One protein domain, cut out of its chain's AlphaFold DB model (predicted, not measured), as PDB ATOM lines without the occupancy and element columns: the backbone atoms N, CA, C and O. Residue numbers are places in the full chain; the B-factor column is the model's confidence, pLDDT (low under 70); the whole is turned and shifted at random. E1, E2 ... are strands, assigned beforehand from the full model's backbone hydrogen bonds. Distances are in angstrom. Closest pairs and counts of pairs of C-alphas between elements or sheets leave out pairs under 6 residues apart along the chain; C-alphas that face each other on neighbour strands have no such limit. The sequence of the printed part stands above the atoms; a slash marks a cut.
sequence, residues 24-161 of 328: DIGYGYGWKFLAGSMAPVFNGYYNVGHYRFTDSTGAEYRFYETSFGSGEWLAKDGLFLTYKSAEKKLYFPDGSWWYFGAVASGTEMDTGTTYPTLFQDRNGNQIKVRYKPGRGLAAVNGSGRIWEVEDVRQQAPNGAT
ATOM      1  N   ASP A  24     214.125 244.893 298.326       92.69
ATOM      2  CA  ASP A  24     212.834 245.566 298.311       92.69
ATOM      3  C   ASP A  24     212.897 246.868 297.502       92.69
ATOM      4  O   ASP A  24     213.820 247.673 297.661       92.69
ATOM      5  N   ILE A  25     211.900 247.062 296.640       92.25
ATOM      6  CA  ILE A  25     211.695 248.267 295.823       92.25
ATOM      7  C   ILE A  25     210.353 248.956 296.140       92.25
ATOM      8  O   ILE A  25     209.834 249.720 295.328       92.25
ATOM      9  N   GLY A  26     209.772 248.669 297.310       94.38
ATOM     10  CA  GLY A  26     208.502 249.222 297.788       94.38
ATOM     11  C   GLY A  26     207.340 248.221 297.806       94.38
ATOM     12  O   GLY A  26     206.185 248.638 297.888       94.38
ATOM     13  N   TYR A  27     207.611 246.917 297.728       95.56
ATOM     14  CA  TYR A  27     206.575 245.872 297.680       95.56
ATOM     15  C   TYR A  27     206.756 244.766 298.727       95.56
ATOM     16  O   TYR A  27     205.924 243.863 298.800       95.56
ATOM     17  N   GLY A  28     207.810 244.836 299.540       94.38
ATOM     18  CA  GLY A  28     208.213 243.776 300.454       94.38
ATOM     19  C   GLY A  28     209.364 242.950 299.879       94.38
ATOM     20  O   GLY A  28     209.444 242.684 298.678       94.38
ATOM     21  N   TYR A  29     210.251 242.494 300.757       94.25
ATOM     22  CA  TYR A  29     211.397 241.654 300.425       94.25
ATOM     23  C   TYR A  29     210.999 240.429 299.582       94.25
ATOM     24  O   TYR A  29     210.108 239.658 299.951       94.25
ATOM     25  N   GLY A  30     211.663 240.264 298.436       92.62
ATOM     26  CA  GLY A  30     211.434 239.188 297.464       92.62
ATOM     27  C   GLY A  30     210.188 239.342 296.580       92.62
ATOM     28  O   GLY A  30     209.991 238.525 295.675       92.62
ATOM     29  N   TRP A  31     209.364 240.373 296.796       94.69
ATOM     30  CA  TRP A  31     208.149 240.620 296.019       94.69
ATOM     31  C   TRP A  31     208.367 241.618 294.887       94.69
ATOM     32  O   TRP A  31     209.053 242.631 295.019       94.69
ATOM     33  N   LYS A  32     207.712 241.344 293.759       93.62
ATOM     34  CA  LYS A  32     207.644 242.237 292.604       93.62
ATOM     35  C   LYS A  32     206.181 242.520 292.260       93.62
ATOM     36  O   LYS A  32     205.339 241.616 292.206       93.62
ATOM     37  N   PHE A  33     205.878 243.781 291.970       94.31
ATOM     38  CA  PHE A  33     204.629 244.183 291.332       94.31
ATOM     39  C   PHE A  33     204.941 244.934 290.042       94.31
ATOM     40  O   PHE A  33     205.361 246.087 290.054       94.31
ATOM     41  N   LEU A  34     204.805 244.226 288.925       94.19
ATOM     42  CA  LEU A  34     205.143 244.717 287.596       94.19
ATOM     43  C   LEU A  34     204.345 243.960 286.533       94.19
ATOM     44  O   LEU A  34     203.923 242.824 286.753       94.19
ATOM     45  N   ALA A  35     204.171 244.589 285.373       93.94
ATOM     46  CA  ALA A  35     203.762 243.906 284.146       93.94
ATOM     47  C   ALA A  35     204.971 243.275 283.435       93.94
ATOM     48  O   ALA A  35     204.904 242.148 282.955       93.94
ATOM     49  N   GLY A  36     206.088 244.002 283.420       95.44
ATOM     50  CA  GLY A  36     207.385 243.543 282.948       95.44
ATOM     51  C   GLY A  36     208.498 244.483 283.414       95.44
ATOM     52  O   GLY A  36     208.219 245.611 283.824       95.44
ATOM     53  N   SER A  37     209.750 244.042 283.349       96.94
ATOM     54  CA  SER A  37     210.924 244.904 283.522       96.94
ATOM     55  C   SER A  37     212.080 244.445 282.642       96.94
ATOM     56  O   SER A  37     212.182 243.263 282.319       96.94
ATOM     57  N   MET A  38     212.940 245.376 282.238       97.00
ATOM     58  CA  MET A  38     214.111 245.100 281.413       97.00
ATOM     59  C   MET A  38     215.359 245.645 282.108       97.00
ATOM     60  O   MET A  38     215.491 246.847 282.322       97.00
ATOM     61  N   ALA A  39     216.282 244.760 282.475       95.25
ATOM     62  CA  ALA A  39     217.513 245.125 283.170       95.25
ATOM     63  C   ALA A  39     218.741 244.816 282.296       95.25
ATOM     64  O   ALA A  39     218.884 243.672 281.849       95.25
ATOM     65  N   PRO A  40     219.643 245.784 282.050       93.50
ATOM     66  CA  PRO A  40     220.923 245.495 281.417       93.50
ATOM     67  C   PRO A  40     221.823 244.716 282.383       93.50
ATOM     68  O   PRO A  40     221.962 245.071 283.555       93.50
ATOM     69  N   VAL A  41     222.469 243.668 281.881       92.31
ATOM     70  CA  VAL A  41     223.508 242.929 282.603       92.31
ATOM     71  C   VAL A  41     224.832 243.164 281.895       92.31
ATOM     72  O   VAL A  41     225.030 242.761 280.748       92.31
ATOM     73  N   PHE A  42     225.740 243.849 282.582       90.00
ATOM     74  CA  PHE A  42     227.000 244.297 282.006       90.00
ATOM     75  C   PHE A  42     228.065 243.194 282.004       90.00
ATOM     76  O   PHE A  42     228.184 242.411 282.947       90.00
ATOM     77  N   ASN A  43     228.856 243.164 280.933       87.12
ATOM     78  CA  ASN A  43     230.107 242.428 280.831       87.12
ATOM     79  C   ASN A  43     231.262 243.443 280.813       87.12
ATOM     80  O   ASN A  43     231.517 244.103 279.804       87.12
ATOM     81  N   GLY A  44     231.937 243.603 281.950       85.81
ATOM     82  CA  GLY A  44     232.854 244.722 282.175       85.81
ATOM     83  C   GLY A  44     232.110 246.029 282.475       85.81
ATOM     84  O   GLY A  44     230.950 246.012 282.876       85.81
ATOM     85  N   TYR A  45     232.790 247.166 282.318       79.88
ATOM     86  CA  TYR A  45     232.273 248.466 282.768       79.88
ATOM     87  C   TYR A  45     231.296 249.142 281.799       79.88
ATOM     88  O   TYR A  45     230.402 249.851 282.248       79.88
ATOM     89  N   TYR A  46     231.461 248.942 280.489       81.31
ATOM     90  CA  TYR A  46     230.745 249.730 279.472       81.31
ATOM     91  C   TYR A  46     229.883 248.902 278.524       81.31
ATOM     92  O   TYR A  46     229.056 249.459 277.809       81.31
ATOM     93  N   ASN A  47     230.051 247.581 278.514       86.56
ATOM     94  CA  ASN A  47     229.388 246.732 277.535       86.56
ATOM     95  C   ASN A  47     228.218 246.009 278.186       86.56
ATOM     96  O   ASN A  47     228.386 245.300 279.179       86.56
ATOM     97  N   VAL A  48     227.030 246.159 277.608       91.00
ATOM     98  CA  VAL A  48     225.891 245.308 277.955       91.00
ATOM     99  C   VAL A  48     226.175 243.923 277.381       91.00
ATOM    100  O   VAL A  48     226.306 243.765 276.173       91.00
ATOM    101  N   GLY A  49     226.317 242.921 278.248       91.19
ATOM    102  CA  GLY A  49     226.521 241.538 277.822       91.19
ATOM    103  C   GLY A  49     225.212 240.874 277.396       91.19
ATOM    104  O   GLY A  49     225.186 240.101 276.445       91.19
ATOM    105  N   HIS A  50     224.125 241.168 278.109       92.94
ATOM    106  CA  HIS A  50     222.769 240.766 277.745       92.94
ATOM    107  C   HIS A  50     221.744 241.665 278.428       92.94
ATOM    108  O   HIS A  50     222.048 242.347 279.411       92.94
ATOM    109  N   TYR A  51     220.509 241.601 277.952       94.62
ATOM    110  CA  TYR A  51     219.366 242.098 278.702       94.62
ATOM    111  C   TYR A  51     218.647 240.953 279.407       94.62
ATOM    112  O   TYR A  51     218.627 239.813 278.935       94.62
ATOM    113  N   ARG A  52     218.053 241.264 280.553       94.12
ATOM    114  CA  ARG A  52     217.189 240.357 281.294       94.12
ATOM    115  C   ARG A  52     215.794 240.950 281.383       94.12
ATOM    116  O   ARG A  52     215.606 241.982 282.028       94.12
ATOM    117  N   PHE A  53     214.836 240.265 280.777       95.31
ATOM    118  CA  PHE A  53     213.424 240.585 280.907       95.31
ATOM    119  C   PHE A  53     212.830 239.804 282.077       95.31
ATOM    120  O   PHE A  53     213.051 238.600 282.167       95.31
ATOM    121  N   THR A  54     212.087 240.471 282.958       94.00
ATOM    122  CA  THR A  54     211.233 239.811 283.958       94.00
ATOM    123  C   THR A  54     209.779 240.028 283.563       94.00
ATOM    124  O   THR A  54     209.392 241.178 283.369       94.00
ATOM    125  N   ASP A  55     208.977 238.968 283.464       93.12
ATOM    126  CA  ASP A  55     207.533 239.087 283.218       93.12
ATOM    127  C   ASP A  55     206.721 239.232 284.523       93.12
ATOM    128  O   ASP A  55     207.256 239.166 285.634       93.12
ATOM    129  N   SER A  56     205.405 239.414 284.407       92.44
ATOM    130  CA  SER A  56     204.494 239.573 285.551       92.44
ATOM    131  C   SER A  56     204.426 238.361 286.490       92.44
ATOM    132  O   SER A  56     204.040 238.512 287.653       92.44
ATOM    133  N   THR A  57     204.833 237.173 286.031       91.50
ATOM    134  CA  THR A  57     204.934 235.960 286.858       91.50
ATOM    135  C   THR A  57     206.224 235.928 287.678       91.50
ATOM    136  O   THR A  57     206.336 235.153 288.625       91.50
ATOM    137  N   GLY A  58     207.178 236.811 287.363       89.94
ATOM    138  CA  GLY A  58     208.511 236.838 287.957       89.94
ATOM    139  C   GLY A  58     209.528 235.961 287.226       89.94
ATOM    140  O   GLY A  58     210.676 235.905 287.669       89.94
ATOM    141  N   ALA A  59     209.140 235.304 286.127       89.25
ATOM    142  CA  ALA A  59     210.061 234.541 285.296       89.25
ATOM    143  C   ALA A  59     211.048 235.483 284.594       89.25
ATOM    144  O   ALA A  59     210.675 236.562 284.127       89.25
ATOM    145  N   GLU A  60     212.316 235.073 284.547       90.56
ATOM    146  CA  GLU A  60     213.409 235.853 283.973       90.56
ATOM    147  C   GLU A  60     213.899 235.200 282.678       90.56
ATOM    148  O   GLU A  60     214.202 234.008 282.653       90.56
ATOM    149  N   TYR A  61     214.028 235.997 281.619       91.81
ATOM    150  CA  TYR A  61     214.445 235.546 280.294       91.81
ATOM    151  C   TYR A  61     215.644 236.347 279.828       91.81
ATOM    152  O   TYR A  61     215.698 237.575 279.989       91.81
ATOM    153  N   ARG A  62     216.609 235.655 279.226       92.19
ATOM    154  CA  ARG A  62     217.818 236.289 278.722       92.19
ATOM    155  C   ARG A  62     217.679 236.647 277.248       92.19
ATOM    156  O   ARG A  62     217.317 235.816 276.417       92.19
ATOM    157  N   PHE A  63     218.035 237.886 276.944       93.69
ATOM    158  CA  PHE A  63     218.025 238.459 275.610       93.69
ATOM    159  C   PHE A  63     219.460 238.641 275.133       93.69
ATOM    160  O   PHE A  63     220.248 239.352 275.761       93.69
ATOM    161  N   TYR A  64     219.785 238.003 274.017       91.19
ATOM    162  CA  TYR A  64     221.102 238.064 273.397       91.19
ATOM    163  C   TYR A  64     221.048 238.902 272.135       91.19
ATOM    164  O   TYR A  64     220.066 238.839 271.398       91.19
ATOM    165  N   GLU A  65     222.109 239.652 271.876       91.94
ATOM    166  CA  GLU A  65     222.197 240.439 270.655       91.94
ATOM    167  C   GLU A  65     222.160 239.520 269.425       91.94
ATOM    168  O   GLU A  65     222.778 238.450 269.415       91.94
ATOM    169  N   THR A  66     221.396 239.916 268.409       90.56
ATOM    170  CA  THR A  66     221.242 239.152 267.159       90.56
ATOM    171  C   THR A  66     222.515 239.203 266.316       90.56
ATOM    172  O   THR A  66     222.944 238.187 265.771       90.56
ATOM    173  N   SER A  67     223.158 240.367 266.269       88.88
ATOM    174  CA  SER A  67     224.512 240.573 265.762       88.88
ATOM    175  C   SER A  67     225.179 241.723 266.518       88.88
ATOM    176  O   SER A  67     224.497 242.618 267.019       88.88
ATOM    177  N   PHE A  68     226.509 241.681 266.630       87.25
ATOM    178  CA  PHE A  68     227.273 242.645 267.423       87.25
ATOM    179  C   PHE A  68     227.009 244.088 266.971       87.25
ATOM    180  O   PHE A  68     227.276 244.440 265.821       87.25
ATOM    181  N   GLY A  69     226.509 244.920 267.886       85.31
ATOM    182  CA  GLY A  69     226.215 246.333 267.639       85.31
ATOM    183  C   GLY A  69     224.904 246.605 266.893       85.31
ATOM    184  O   GLY A  69     224.657 247.753 266.526       85.31
ATOM    185  N   SER A  70     224.056 245.595 266.669       90.94
ATOM    186  CA  SER A  70     222.736 245.781 266.043       90.94
ATOM    187  C   SER A  70     221.756 246.551 266.927       90.94
ATOM    188  O   SER A  70     220.843 247.197 266.413       90.94
ATOM    189  N   GLY A  71     221.902 246.460 268.255       92.06
ATOM    190  CA  GLY A  71     220.899 246.973 269.191       92.06
ATOM    191  C   GLY A  71     219.585 246.176 269.196       92.06
ATOM    192  O   GLY A  71     218.631 246.585 269.866       92.06
ATOM    193  N   GLU A  72     219.532 245.039 268.495       95.56
ATOM    194  CA  GLU A  72     218.399 244.114 268.472       95.56
ATOM    195  C   GLU A  72     218.738 242.852 269.263       95.56
ATOM    196  O   GLU A  72     219.700 242.140 268.964       95.56
ATOM    197  N   TRP A  73     217.921 242.562 270.270       95.19
ATOM    198  CA  TRP A  73     218.159 241.504 271.239       95.19
ATOM    199  C   TRP A  73     217.002 240.516 271.213       95.19
ATOM    200  O   TRP A  73     215.847 240.916 271.333       95.19
ATOM    201  N   LEU A  74     217.299 239.229 271.089       94.25
ATOM    202  CA  LEU A  74     216.307 238.163 270.991       94.25
ATOM    203  C   LEU A  74     216.333 237.297 272.251       94.25
ATOM    204  O   LEU A  74     217.407 236.883 272.706       94.25
ATOM    205  N   ALA A  75     215.157 236.992 272.793       91.31
ATOM    206  CA  ALA A  75     215.019 235.967 273.817       91.31
ATOM    207  C   ALA A  75     215.316 234.578 273.227       91.31
ATOM    208  O   ALA A  75     214.731 234.178 272.223       91.31
ATOM    209  N   LYS A  76     216.243 233.840 273.847       73.12
ATOM    210  CA  LYS A  76     216.598 232.471 273.417       73.12
ATOM    211  C   LYS A  76     215.896 231.377 274.231       73.12
ATOM    212  O   LYS A  76     215.851 230.231 273.795       73.12
ATOM    213  N   ASP A  77     215.297 231.736 275.365       70.12
ATOM    214  CA  ASP A  77     214.804 230.788 276.371       70.12
ATOM    215  C   ASP A  77     213.270 230.633 276.331       70.12
ATOM    216  O   ASP A  77     212.568 230.919 277.299       70.12
ATOM    217  N   GLY A  78     212.729 230.195 275.189       67.62
ATOM    218  CA  GLY A  78     211.321 229.775 275.052       67.62
ATOM    219  C   GLY A  78     210.302 230.883 274.758       67.62
ATOM    220  O   GLY A  78     209.176 230.580 274.366       67.62
ATOM    221  N   LEU A  79     210.692 232.152 274.873       75.25
ATOM    222  CA  LEU A  79     209.900 233.295 274.420       75.25
ATOM    223  C   LEU A  79     210.486 233.855 273.120       75.25
ATOM    224  O   LEU A  79     211.659 234.200 273.072       75.25
ATOM    225  N   PHE A  80     209.677 233.987 272.069       85.06
ATOM    226  CA  PHE A  80     210.093 234.577 270.787       85.06
ATOM    227  C   PHE A  80     209.895 236.098 270.796       85.06
ATOM    228  O   PHE A  80     209.101 236.641 270.031       85.06
ATOM    229  N   LEU A  81     210.568 236.782 271.722       93.38
ATOM    230  CA  LEU A  81     210.454 238.230 271.907       93.38
ATOM    231  C   LEU A  81     211.711 238.948 271.423       93.38
ATOM    232  O   LEU A  81     212.827 238.492 271.686       93.38
ATOM    233  N   THR A  82     211.521 240.116 270.810       95.69
ATOM    234  CA  THR A  82     212.620 240.959 270.322       95.69
ATOM    235  C   THR A  82     212.612 242.299 271.039       95.69
ATOM    236  O   THR A  82     211.642 243.047 270.962       95.69
ATOM    237  N   TYR A  83     213.703 242.630 271.717       97.06
ATOM    238  CA  TYR A  83     213.919 243.936 272.323       97.06
ATOM    239  C   TYR A  83     214.843 244.783 271.445       97.06
ATOM    240  O   TYR A  83     215.973 244.389 271.166       97.06
ATOM    241  N   LYS A  84     214.380 245.965 271.039       97.00
ATOM    242  CA  LYS A  84     215.183 246.965 270.329       97.00
ATOM    243  C   LYS A  84     215.586 248.063 271.303       97.00
ATOM    244  O   LYS A  84     214.752 248.876 271.711       97.00
ATOM    245  N   SER A  85     216.857 248.088 271.696       94.56
ATOM    246  CA  SER A  85     217.326 248.944 272.793       94.56
ATOM    247  C   SER A  85     217.327 250.434 272.439       94.56
ATOM    248  O   SER A  85     216.977 251.251 273.289       94.56
ATOM    249  N   ALA A  86     217.636 250.789 271.186       93.62
ATOM    250  CA  ALA A  86     217.601 252.174 270.703       93.62
ATOM    251  C   ALA A  86     216.182 252.773 270.735       93.62
ATOM    252  O   ALA A  86     216.003 253.945 271.058       93.62
ATOM    253  N   GLU A  87     215.168 251.950 270.457       96.44
ATOM    254  CA  GLU A  87     213.754 252.340 270.501       96.44
ATOM    255  C   GLU A  87     213.128 252.178 271.891       96.44
ATOM    256  O   GLU A  87     212.030 252.678 272.136       96.44
ATOM    257  N   LYS A  88     213.804 251.454 272.794       96.94
ATOM    258  CA  LYS A  88     213.282 250.995 274.091       96.94
ATOM    259  C   LYS A  88     211.977 250.204 273.951       96.94
ATOM    260  O   LYS A  88     211.074 250.346 274.776       96.94
ATOM    261  N   LYS A  89     211.863 249.381 272.905       98.19
ATOM    262  CA  LYS A  89     210.646 248.614 272.604       98.19
ATOM    263  C   LYS A  89     210.870 247.114 272.642       98.19
ATOM    264  O   LYS A  89     211.843 246.615 272.087       98.19
ATOM    265  N   LEU A  90     209.936 246.408 273.268       97.50
ATOM    266  CA  LEU A  90     209.822 244.953 273.243       97.50
ATOM    267  C   LEU A  90     208.679 244.565 272.308       97.50
ATOM    268  O   LEU A  90     207.558 245.022 272.505       97.50
ATOM    269  N   TYR A  91     208.968 243.732 271.318       97.00
ATOM    270  CA  TYR A  91     208.026 243.268 270.309       97.00
ATOM    271  C   TYR A  91     207.602 241.830 270.579       97.00
ATOM    272  O   TYR A  91     208.433 240.976 270.906       97.00
ATOM    273  N   PHE A  92     206.310 241.587 270.388       94.75
ATOM    274  CA  PHE A  92     205.674 240.288 270.537       94.75
ATOM    275  C   PHE A  92     205.295 239.715 269.161       94.75
ATOM    276  O   PHE A  92     205.019 240.481 268.231       94.75
ATOM    277  N   PRO A  93     205.237 238.377 269.007       93.25
ATOM    278  CA  PRO A  93     204.885 237.734 267.738       93.25
ATOM    279  C   PRO A  93     203.504 238.103 267.183       93.25
ATOM    280  O   PRO A  93     203.268 237.977 265.986       93.25
ATOM    281  N   ASP A  94     202.586 238.549 268.039       94.00
ATOM    282  CA  ASP A  94     201.229 238.950 267.657       94.00
ATOM    283  C   ASP A  94     201.152 240.368 267.052       94.00
ATOM    284  O   ASP A  94     200.070 240.817 266.664       94.00
ATOM    285  N   GLY A  95     202.290 241.063 266.957       95.06
ATOM    286  CA  GLY A  95     202.399 242.433 266.461       95.06
ATOM    287  C   GLY A  95     202.200 243.506 267.533       95.06
ATOM    288  O   GLY A  95     202.307 244.693 267.219       95.06
ATOM    289  N   SER A  96     201.931 243.123 268.786       97.31
ATOM    290  CA  SER A  96     201.934 244.058 269.911       97.31
ATOM    291  C   SER A  96     203.361 244.451 270.309       97.31
ATOM    292  O   SER A  96     204.344 243.761 270.012       97.31
ATOM    293  N   TRP A  97     203.488 245.596 270.977       98.00
ATOM    294  CA  TRP A  97     204.765 246.059 271.505       98.00
ATOM    295  C   TRP A  97     204.601 246.866 272.784       98.00
ATOM    296  O   TRP A  97     203.581 247.519 273.020       98.00
ATOM    297  N   TRP A  98     205.632 246.825 273.622       98.25
ATOM    298  CA  TRP A  98     205.706 247.587 274.867       98.25
ATOM    299  C   TRP A  98     206.874 248.565 274.804       98.25
ATOM    300  O   TRP A  98     207.960 248.192 274.367       98.25
ATOM    301  N   TYR A  99     206.673 249.799 275.259       98.56
ATOM    302  CA  TYR A  99     207.718 250.820 275.351       98.56
ATOM    303  C   TYR A  99     208.161 251.034 276.799       98.56
ATOM    304  O   TYR A  99     207.352 251.350 277.673       98.56
ATOM    305  N   PHE A 100     209.464 250.896 277.033       98.50
ATOM    306  CA  PHE A 100     210.124 250.981 278.333       98.50
ATOM    307  C   PHE A 100     210.582 252.414 278.619       98.50
ATOM    308  O   PHE A 100     211.764 252.753 278.518       98.50
ATOM    309  N   GLY A 101     209.615 253.278 278.936       97.75
ATOM    310  CA  GLY A 101     209.843 254.704 279.172       97.75
ATOM    311  C   GLY A 101     210.282 255.076 280.588       97.75
ATOM    312  O   GLY A 101     210.765 256.190 280.779       97.75
ATOM    313  N   ALA A 102     210.133 254.183 281.569       97.81
ATOM    314  CA  ALA A 102     210.552 254.425 282.947       97.81
ATOM    315  C   ALA A 102     211.920 253.803 283.220       97.81
ATOM    316  O   ALA A 102     212.197 252.702 282.749       97.81
ATOM    317  N   VAL A 103     212.762 254.501 283.985       97.50
ATOM    318  CA  VAL A 103     214.114 254.055 284.354       97.50
ATOM    319  C   VAL A 103     214.316 254.268 285.851       97.50
ATOM    320  O   VAL A 103     214.313 255.407 286.323       97.50
ATOM    321  N   ALA A 104     214.518 253.181 286.596       96.69
ATOM    322  CA  ALA A 104     214.873 253.242 288.008       96.69
ATOM    323  C   ALA A 104     216.175 254.034 288.191       96.69
ATOM    324  O   ALA A 104     217.191 253.737 287.556       96.69
ATOM    325  N   SER A 105     216.141 255.064 289.032       94.88
ATOM    326  CA  SER A 105     217.253 256.003 289.232       94.88
ATOM    327  C   SER A 105     217.250 256.597 290.644       94.88
ATOM    328  O   SER A 105     216.365 256.324 291.446       94.88
ATOM    329  N   GLY A 106     218.249 257.419 290.977       90.75
ATOM    330  CA  GLY A 106     218.396 257.967 292.326       90.75
ATOM    331  C   GLY A 106     218.951 256.916 293.283       90.75
ATOM    332  O   GLY A 106     220.009 256.352 293.028       90.75
ATOM    333  N   THR A 107     218.252 256.665 294.390       91.81
ATOM    334  CA  THR A 107     218.672 255.684 295.415       91.81
ATOM    335  C   THR A 107     217.870 254.377 295.361       91.81
ATOM    336  O   THR A 107     217.748 253.673 296.364       91.81
ATOM    337  N   GLU A 108     217.288 254.055 294.205       93.62
ATOM    338  CA  GLU A 108     216.543 252.810 293.990       93.62
ATOM    339  C   GLU A 108     217.469 251.584 294.034       93.62
ATOM    340  O   GLU A 108     218.584 251.595 293.498       93.62
ATOM    341  N   MET A 109     217.000 250.499 294.655       90.94
ATOM    342  CA  MET A 109     217.784 249.264 294.819       90.94
ATOM    343  C   MET A 109     218.030 248.517 293.500       90.94
ATOM    344  O   MET A 109     218.932 247.680 293.428       90.94
ATOM    345  N   ASP A 110     217.244 248.836 292.474       93.00
ATOM    346  CA  ASP A 110     217.247 248.271 291.129       93.00
ATOM    347  C   ASP A 110     217.653 249.304 290.058       93.00
ATOM    348  O   ASP A 110     217.288 249.160 288.888       93.00
ATOM    349  N   THR A 111     218.407 250.340 290.447       92.75
ATOM    350  CA  THR A 111     218.865 251.423 289.556       92.75
ATOM    351  C   THR A 111     219.379 250.897 288.207       92.75
ATOM    352  O   THR A 111     220.198 249.980 288.145       92.75
ATOM    353  N   GLY A 112     218.904 251.506 287.118       93.56
ATOM    354  CA  GLY A 112     219.194 251.109 285.737       93.56
ATOM    355  C   GLY A 112     218.175 250.140 285.128       93.56
ATOM    356  O   GLY A 112     218.161 249.975 283.907       93.56
ATOM    357  N   THR A 113     217.298 249.537 285.935       95.88
ATOM    358  CA  THR A 113     216.173 248.728 285.441       95.88
ATOM    359  C   THR A 113     215.130 249.624 284.784       95.88
ATOM    360  O   THR A 113     214.802 250.691 285.305       95.88
ATOM    361  N   THR A 114     214.587 249.197 283.645       97.75
ATOM    362  CA  THR A 114     213.524 249.920 282.947       97.75
ATOM    363  C   THR A 114     212.184 249.204 283.039       97.75
ATOM    364  O   THR A 114     212.117 247.977 283.152       97.75
ATOM    365  N   TYR A 115     211.104 249.983 282.975       98.31
ATOM    366  CA  TYR A 115     209.729 249.505 283.118       98.31
ATOM    367  C   TYR A 115     208.829 250.033 281.986       98.31
ATOM    368  O   TYR A 115     209.041 251.157 281.507       98.31
ATOM    369  N   PRO A 116     207.838 249.241 281.529       98.31
ATOM    370  CA  PRO A 116     206.962 249.605 280.423       98.31
ATOM    371  C   PRO A 116     205.979 250.705 280.826       98.31
ATOM    372  O   PRO A 116     205.177 250.528 281.736       98.31
ATOM    373  N   THR A 117     205.994 251.832 280.117       98.19
ATOM    374  CA  THR A 117     205.049 252.944 280.331       98.19
ATOM    375  C   THR A 117     203.919 252.964 279.308       98.19
ATOM    376  O   THR A 117     202.954 253.707 279.471       98.19
ATOM    377  N   LEU A 118     204.041 252.181 278.235       97.81
ATOM    378  CA  LEU A 118     203.034 252.068 277.190       97.81
ATOM    379  C   LEU A 118     203.014 250.647 276.630       97.81
ATOM    380  O   LEU A 118     204.055 250.091 276.283       97.81
ATOM    381  N   PHE A 119     201.809 250.113 276.507       98.00
ATOM    382  CA  PHE A 119     201.483 248.848 275.873       98.00
ATOM    383  C   PHE A 119     200.614 249.183 274.672       98.00
ATOM    384  O   PHE A 119     199.633 249.909 274.835       98.00
ATOM    385  N   GLN A 120     200.959 248.677 273.493       97.75
ATOM    386  CA  GLN A 120     200.137 248.848 272.306       97.75
ATOM    387  C   GLN A 120     199.906 247.505 271.624       97.75
ATOM    388  O   GLN A 120     200.857 246.770 271.354       97.75
ATOM    389  N   ASP A 121     198.648 247.194 271.329       96.62
ATOM    390  CA  ASP A 121     198.307 246.022 270.529       96.62
ATOM    391  C   ASP A 121     198.505 246.273 269.019       96.62
ATOM    392  O   ASP A 121     198.783 247.389 268.564       96.62
ATOM    393  N   ARG A 122     198.328 245.223 268.212       96.38
ATOM    394  CA  ARG A 122     198.408 245.302 266.741       96.38
ATOM    395  C   ARG A 122     197.385 246.244 266.094       96.38
ATOM    396  O   ARG A 122     197.561 246.616 264.939       96.38
ATOM    397  N   ASN A 123     196.312 246.594 266.803       96.06
ATOM    398  CA  ASN A 123     195.224 247.433 266.302       96.06
ATOM    399  C   ASN A 123     195.373 248.900 266.744       96.06
ATOM    400  O   ASN A 123     194.559 249.735 266.358       96.06
ATOM    401  N   GLY A 124     196.404 249.227 267.532       94.56
ATOM    402  CA  GLY A 124     196.651 250.575 268.041       94.56
ATOM    403  C   GLY A 124     195.960 250.892 269.369       94.56
ATOM    404  O   GLY A 124     196.058 252.030 269.826       94.56
ATOM    405  N   ASN A 125     195.305 249.921 270.016       93.50
ATOM    406  CA  ASN A 125     194.763 250.118 271.360       93.50
ATOM    407  C   ASN A 125     195.908 250.226 272.364       93.50
ATOM    408  O   ASN A 125     196.886 249.480 272.277       93.50
ATOM    409  N   GLN A 126     195.771 251.140 273.326       94.56
ATOM    410  CA  GLN A 126     196.835 251.467 274.266       94.56
ATOM    411  C   GLN A 126     196.408 251.310 275.724       94.56
ATOM    412  O   GLN A 126     195.299 251.678 276.108       94.56
ATOM    413  N   ILE A 127     197.348 250.834 276.540       95.19
ATOM    414  CA  ILE A 127     197.333 250.970 278.000       95.19
ATOM    415  C   ILE A 127     198.593 251.741 278.379       95.19
ATOM    416  O   ILE A 127     199.685 251.410 277.911       95.19
ATOM    417  N   LYS A 128     198.468 252.764 279.223       96.00
ATOM    418  CA  LYS A 128     199.615 253.537 279.719       96.00
ATOM    419  C   LYS A 128     199.803 253.290 281.203       96.00
ATOM    420  O   LYS A 128     198.836 253.180 281.951       96.00
ATOM    421  N   VAL A 129     201.057 253.252 281.629       96.88
ATOM    422  CA  VAL A 129     201.434 253.111 283.035       96.88
ATOM    423  C   VAL A 129     202.390 254.236 283.390       96.88
ATOM    424  O   VAL A 129     203.379 254.478 282.693       96.88
ATOM    425  N   ARG A 130     202.086 254.940 284.477       96.69
ATOM    426  CA  ARG A 130     202.949 255.968 285.061       96.69
ATOM    427  C   ARG A 130     203.526 255.435 286.360       96.69
ATOM    428  O   ARG A 130     202.806 254.841 287.161       96.69
ATOM    429  N   TYR A 131     204.816 255.664 286.576       97.25
ATOM    430  CA  TYR A 131     205.519 255.232 287.781       97.25
ATOM    431  C   TYR A 131     205.893 256.424 288.657       97.25
ATOM    432  O   TYR A 131     206.073 257.549 288.175       97.25
ATOM    433  N   LYS A 132     206.043 256.174 289.959       96.50
ATOM    434  CA  LYS A 132     206.499 257.175 290.927       96.50
ATOM    435  C   LYS A 132     207.902 257.679 290.560       96.50
ATOM    436  O   LYS A 132     208.678 256.951 289.923       96.50
ATOM    437  N   PRO A 133     208.255 258.902 290.986       96.06
ATOM    438  CA  PRO A 133     209.635 259.354 290.944       96.06
ATOM    439  C   PRO A 133     210.585 258.396 291.652       96.06
ATOM    440  O   PRO A 133     210.202 257.733 292.616       96.06
ATOM    441  N   GLY A 134     211.828 258.347 291.177       94.69
ATOM    442  CA  GLY A 134     212.897 257.635 291.872       94.69
ATOM    443  C   GLY A 134     213.121 258.220 293.261       94.69
ATOM    444  O   GLY A 134     212.931 259.420 293.480       94.69
ATOM    445  N   ARG A 135     213.525 257.391 294.225       91.25
ATOM    446  CA  ARG A 135     213.831 257.860 295.586       91.25
ATOM    447  C   ARG A 135     214.883 258.976 295.571       91.25
ATOM    448  O   ARG A 135     216.024 258.759 295.150       91.25
ATOM    449  N   GLY A 136     214.496 260.148 296.079       89.56
ATOM    450  CA  GLY A 136     215.320 261.363 296.110       89.56
ATOM    451  C   GLY A 136     215.183 262.263 294.876       89.56
ATOM    452  O   GLY A 136     215.903 263.252 294.774       89.56
ATOM    453  N   LEU A 137     214.276 261.944 293.949       93.44
ATOM    454  CA  LEU A 137     214.043 262.686 292.709       93.44
ATOM    455  C   LEU A 137     212.583 263.156 292.614       93.44
ATOM    456  O   LEU A 137     211.692 262.603 293.255       93.44
ATOM    457  N   ALA A 138     212.334 264.175 291.788       92.62
ATOM    458  CA  ALA A 138     210.995 264.739 291.574       92.62
ATOM    459  C   ALA A 138     210.324 264.264 290.272       92.62
ATOM    460  O   ALA A 138     209.098 264.253 290.175       92.62
ATOM    461  N   ALA A 139     211.109 263.875 289.264       93.69
ATOM    462  CA  ALA A 139     210.585 263.469 287.965       93.69
ATOM    463  C   ALA A 139     209.930 262.083 288.040       93.69
ATOM    464  O   ALA A 139     210.540 261.138 288.535       93.69
ATOM    465  N   VAL A 140     208.702 261.967 287.525       95.31
ATOM    466  CA  VAL A 140     207.965 260.696 287.389       95.31
ATOM    467  C   VAL A 140     208.712 259.706 286.494       95.31
ATOM    468  O   VAL A 140     209.647 260.083 285.788       95.31
ATOM    469  N   ASN A 141     208.277 258.443 286.479       97.19
ATOM    470  CA  ASN A 141     208.908 257.379 285.689       97.19
ATOM    471  C   ASN A 141     210.369 257.097 286.092       97.19
ATOM    472  O   ASN A 141     211.180 256.676 285.268       97.19
ATOM    473  N   GLY A 142     210.685 257.316 287.372       96.81
ATOM    474  CA  GLY A 142     212.025 257.150 287.941       96.81
ATOM    475  C   GLY A 142     212.199 255.917 288.835       96.81
ATOM    476  O   GLY A 142     213.240 255.791 289.474       96.81
ATOM    477  N   SER A 143     211.192 255.042 288.929       96.50
ATOM    478  CA  SER A 143     211.183 253.850 289.795       96.50
ATOM    479  C   SER A 143     210.327 252.719 289.209       96.50
ATOM    480  O   SER A 143     209.588 252.936 288.248       96.50
ATOM    481  N   GLY A 144     210.379 251.531 289.823       95.75
ATOM    482  CA  GLY A 144     209.470 250.406 289.540       95.75
ATOM    483  C   GLY A 144     208.112 250.474 290.254       95.75
ATOM    484  O   GLY A 144     207.313 249.541 290.151       95.75
ATOM    485  N   ARG A 145     207.827 251.564 290.981       96.44
ATOM    486  CA  ARG A 145     206.596 251.750 291.762       96.44
ATOM    487  C   ARG A 145     205.469 252.283 290.883       96.44
ATOM    488  O   ARG A 145     205.498 253.448 290.489       96.44
ATOM    489  N   ILE A 146     204.496 251.432 290.547       96.50
ATOM    490  CA  ILE A 146     203.340 251.804 289.712       96.50
ATOM    491  C   ILE A 146     202.538 252.880 290.437       96.50
ATOM    492  O   ILE A 146     202.122 252.678 291.574       96.50
ATOM    493  N   TRP A 147     202.315 254.018 289.795       95.75
ATOM    494  CA  TRP A 147     201.525 255.105 290.359       95.75
ATOM    495  C   TRP A 147     200.107 255.094 289.801       95.75
ATOM    496  O   TRP A 147     199.147 255.100 290.567       95.75
ATOM    497  N   GLU A 148     199.979 255.036 288.479       94.12
ATOM    498  CA  GLU A 148     198.691 255.106 287.795       94.12
ATOM    499  C   GLU A 148     198.685 254.232 286.544       94.12
ATOM    500  O   GLU A 148     199.711 254.077 285.873       94.12
ATOM    501  N   VAL A 149     197.508 253.713 286.206       94.19
ATOM    502  CA  VAL A 149     197.248 252.998 284.952       94.19
ATOM    503  C   VAL A 149     196.089 253.673 284.231       94.19
ATOM    504  O   VAL A 149     195.062 253.952 284.844       94.19
ATOM    505  N   GLU A 150     196.248 253.911 282.935       93.19
ATOM    506  CA  GLU A 150     195.240 254.460 282.025       93.19
ATOM    507  C   GLU A 150     194.899 253.401 280.976       93.19
ATOM    508  O   GLU A 150     195.793 252.872 280.313       93.19
ATOM    509  N   ASP A 151     193.613 253.102 280.822       90.94
ATOM    510  CA  ASP A 151     193.095 252.205 279.788       90.94
ATOM    511  C   ASP A 151     191.844 252.794 279.111       90.94
ATOM    512  O   ASP A 151     191.448 253.929 279.373       90.94
ATOM    513  N   VAL A 152     191.198 252.013 278.241       86.81
ATOM    514  CA  VAL A 152     190.031 252.438 277.442       86.81
ATOM    515  C   VAL A 152     188.810 252.876 278.259       86.81
ATOM    516  O   VAL A 152     187.905 253.495 277.706       86.81
ATOM    517  N   ARG A 153     188.749 252.553 279.557       86.50
ATOM    518  CA  ARG A 153     187.643 252.974 280.432       86.50
ATOM    519  C   ARG A 153     187.773 254.429 280.862       86.50
ATOM    520  O   ARG A 153     186.802 255.002 281.359       86.50
ATOM    521  N   GLN A 154     188.956 255.014 280.705       84.31
ATOM    522  CA  GLN A 154     189.197 256.370 281.141       84.31
ATOM    523  C   GLN A 154     188.504 257.385 280.218       84.31
ATOM    524  O   GLN A 154     188.685 257.381 279.004       84.31
ATOM    525  N   GLN A 155     187.717 258.287 280.813       73.88
ATOM    526  CA  GLN A 155     186.857 259.224 280.072       73.88
ATOM    527  C   GLN A 155     187.574 260.508 279.623       73.88
ATOM    528  O   GLN A 155     187.095 261.189 278.720       73.88
ATOM    529  N   ALA A 156     188.712 260.849 280.237       75.94
ATOM    530  CA  ALA A 156     189.499 262.039 279.910       75.94
ATOM    531  C   ALA A 156     190.955 261.674 279.563       75.94
ATOM    532  O   ALA A 156     191.567 260.908 280.318       75.94
ATOM    533  N   PRO A 157     191.543 262.242 278.488       71.75
ATOM    534  CA  PRO A 157     192.942 262.009 278.135       71.75
ATOM    535  C   PRO A 157     193.884 262.260 279.318       71.75
ATOM    536  O   PRO A 157     193.750 263.271 280.008       71.75
ATOM    537  N   ASN A 158     194.856 261.366 279.525       75.50
ATOM    538  CA  ASN A 158     195.856 261.434 280.602       75.50
ATOM    539  C   ASN A 158     195.321 261.257 282.033       75.50
ATOM    540  O   ASN A 158     196.048 261.546 282.982       75.50
ATOM    541  N   GLY A 159     194.085 260.793 282.223       84.62
ATOM    542  CA  GLY A 159     193.635 260.408 283.562       84.62
ATOM    543  C   GLY A 159     194.035 258.985 283.938       84.62
ATOM    544  O   GLY A 159     194.791 258.325 283.225       84.62
ATOM    545  N   ALA A 160     193.554 258.519 285.083       89.06
ATOM    546  CA  ALA A 160     193.853 257.196 285.612       89.06
ATOM    547  C   ALA A 160     192.567 256.370 285.698       89.06
ATOM    548  O   ALA A 160     191.560 256.860 286.193       89.06
ATOM    549  N   THR A 161     192.618 255.119 285.250       90.88
ATOM    550  CA  THR A 161     191.625 254.078 285.549       90.88
ATOM    551  C   THR A 161     191.915 253.463 286.921       90.88
ATOM    552  O   THR A 161     190.993 253.155 287.671       90.88
TER     553      THR A 161
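This is residues 24 to 161 of the 328 residues of an uncharacterized protein of Acidobacteriia bacterium 12-62-4 (UniProt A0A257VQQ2). What shape? With little regular structure, one curled sheet folds at E4 into two leaves, E1 to E3 facing E5 to E10. What makes it? The 138 printed residues, 50 in ten named strands, hold no named helix: all strand, a meander, successive strands antiparallel neighbours. It is compact, radius of gyration of the C-alphas 15.2 A, spanning 45 by 38 by 25 A.

Where first? E1, residues 36 to 43, begins at C-alpha 36 (207.385, 243.543, 282.948). What follows? E2 spans 47 to 55, E3 60 to 65, E4 72 to 75. E5 to E8, three residues each, precede E9, 126 to 131, and E10, 146 to 150, ending at C-alpha 150 (195.240, 254.460, 282.025).

What pairs? In hairpin E1 and E2, N 39 and O 52 lie within hydrogen-bond range, 2.9 A. What stays apart? E1 and E10 are apart.

Any cut? The printed part has no cut; links E7 to E8 and E9 to E10 are long. Low confidence? Gly 78 is under pLDDT 70.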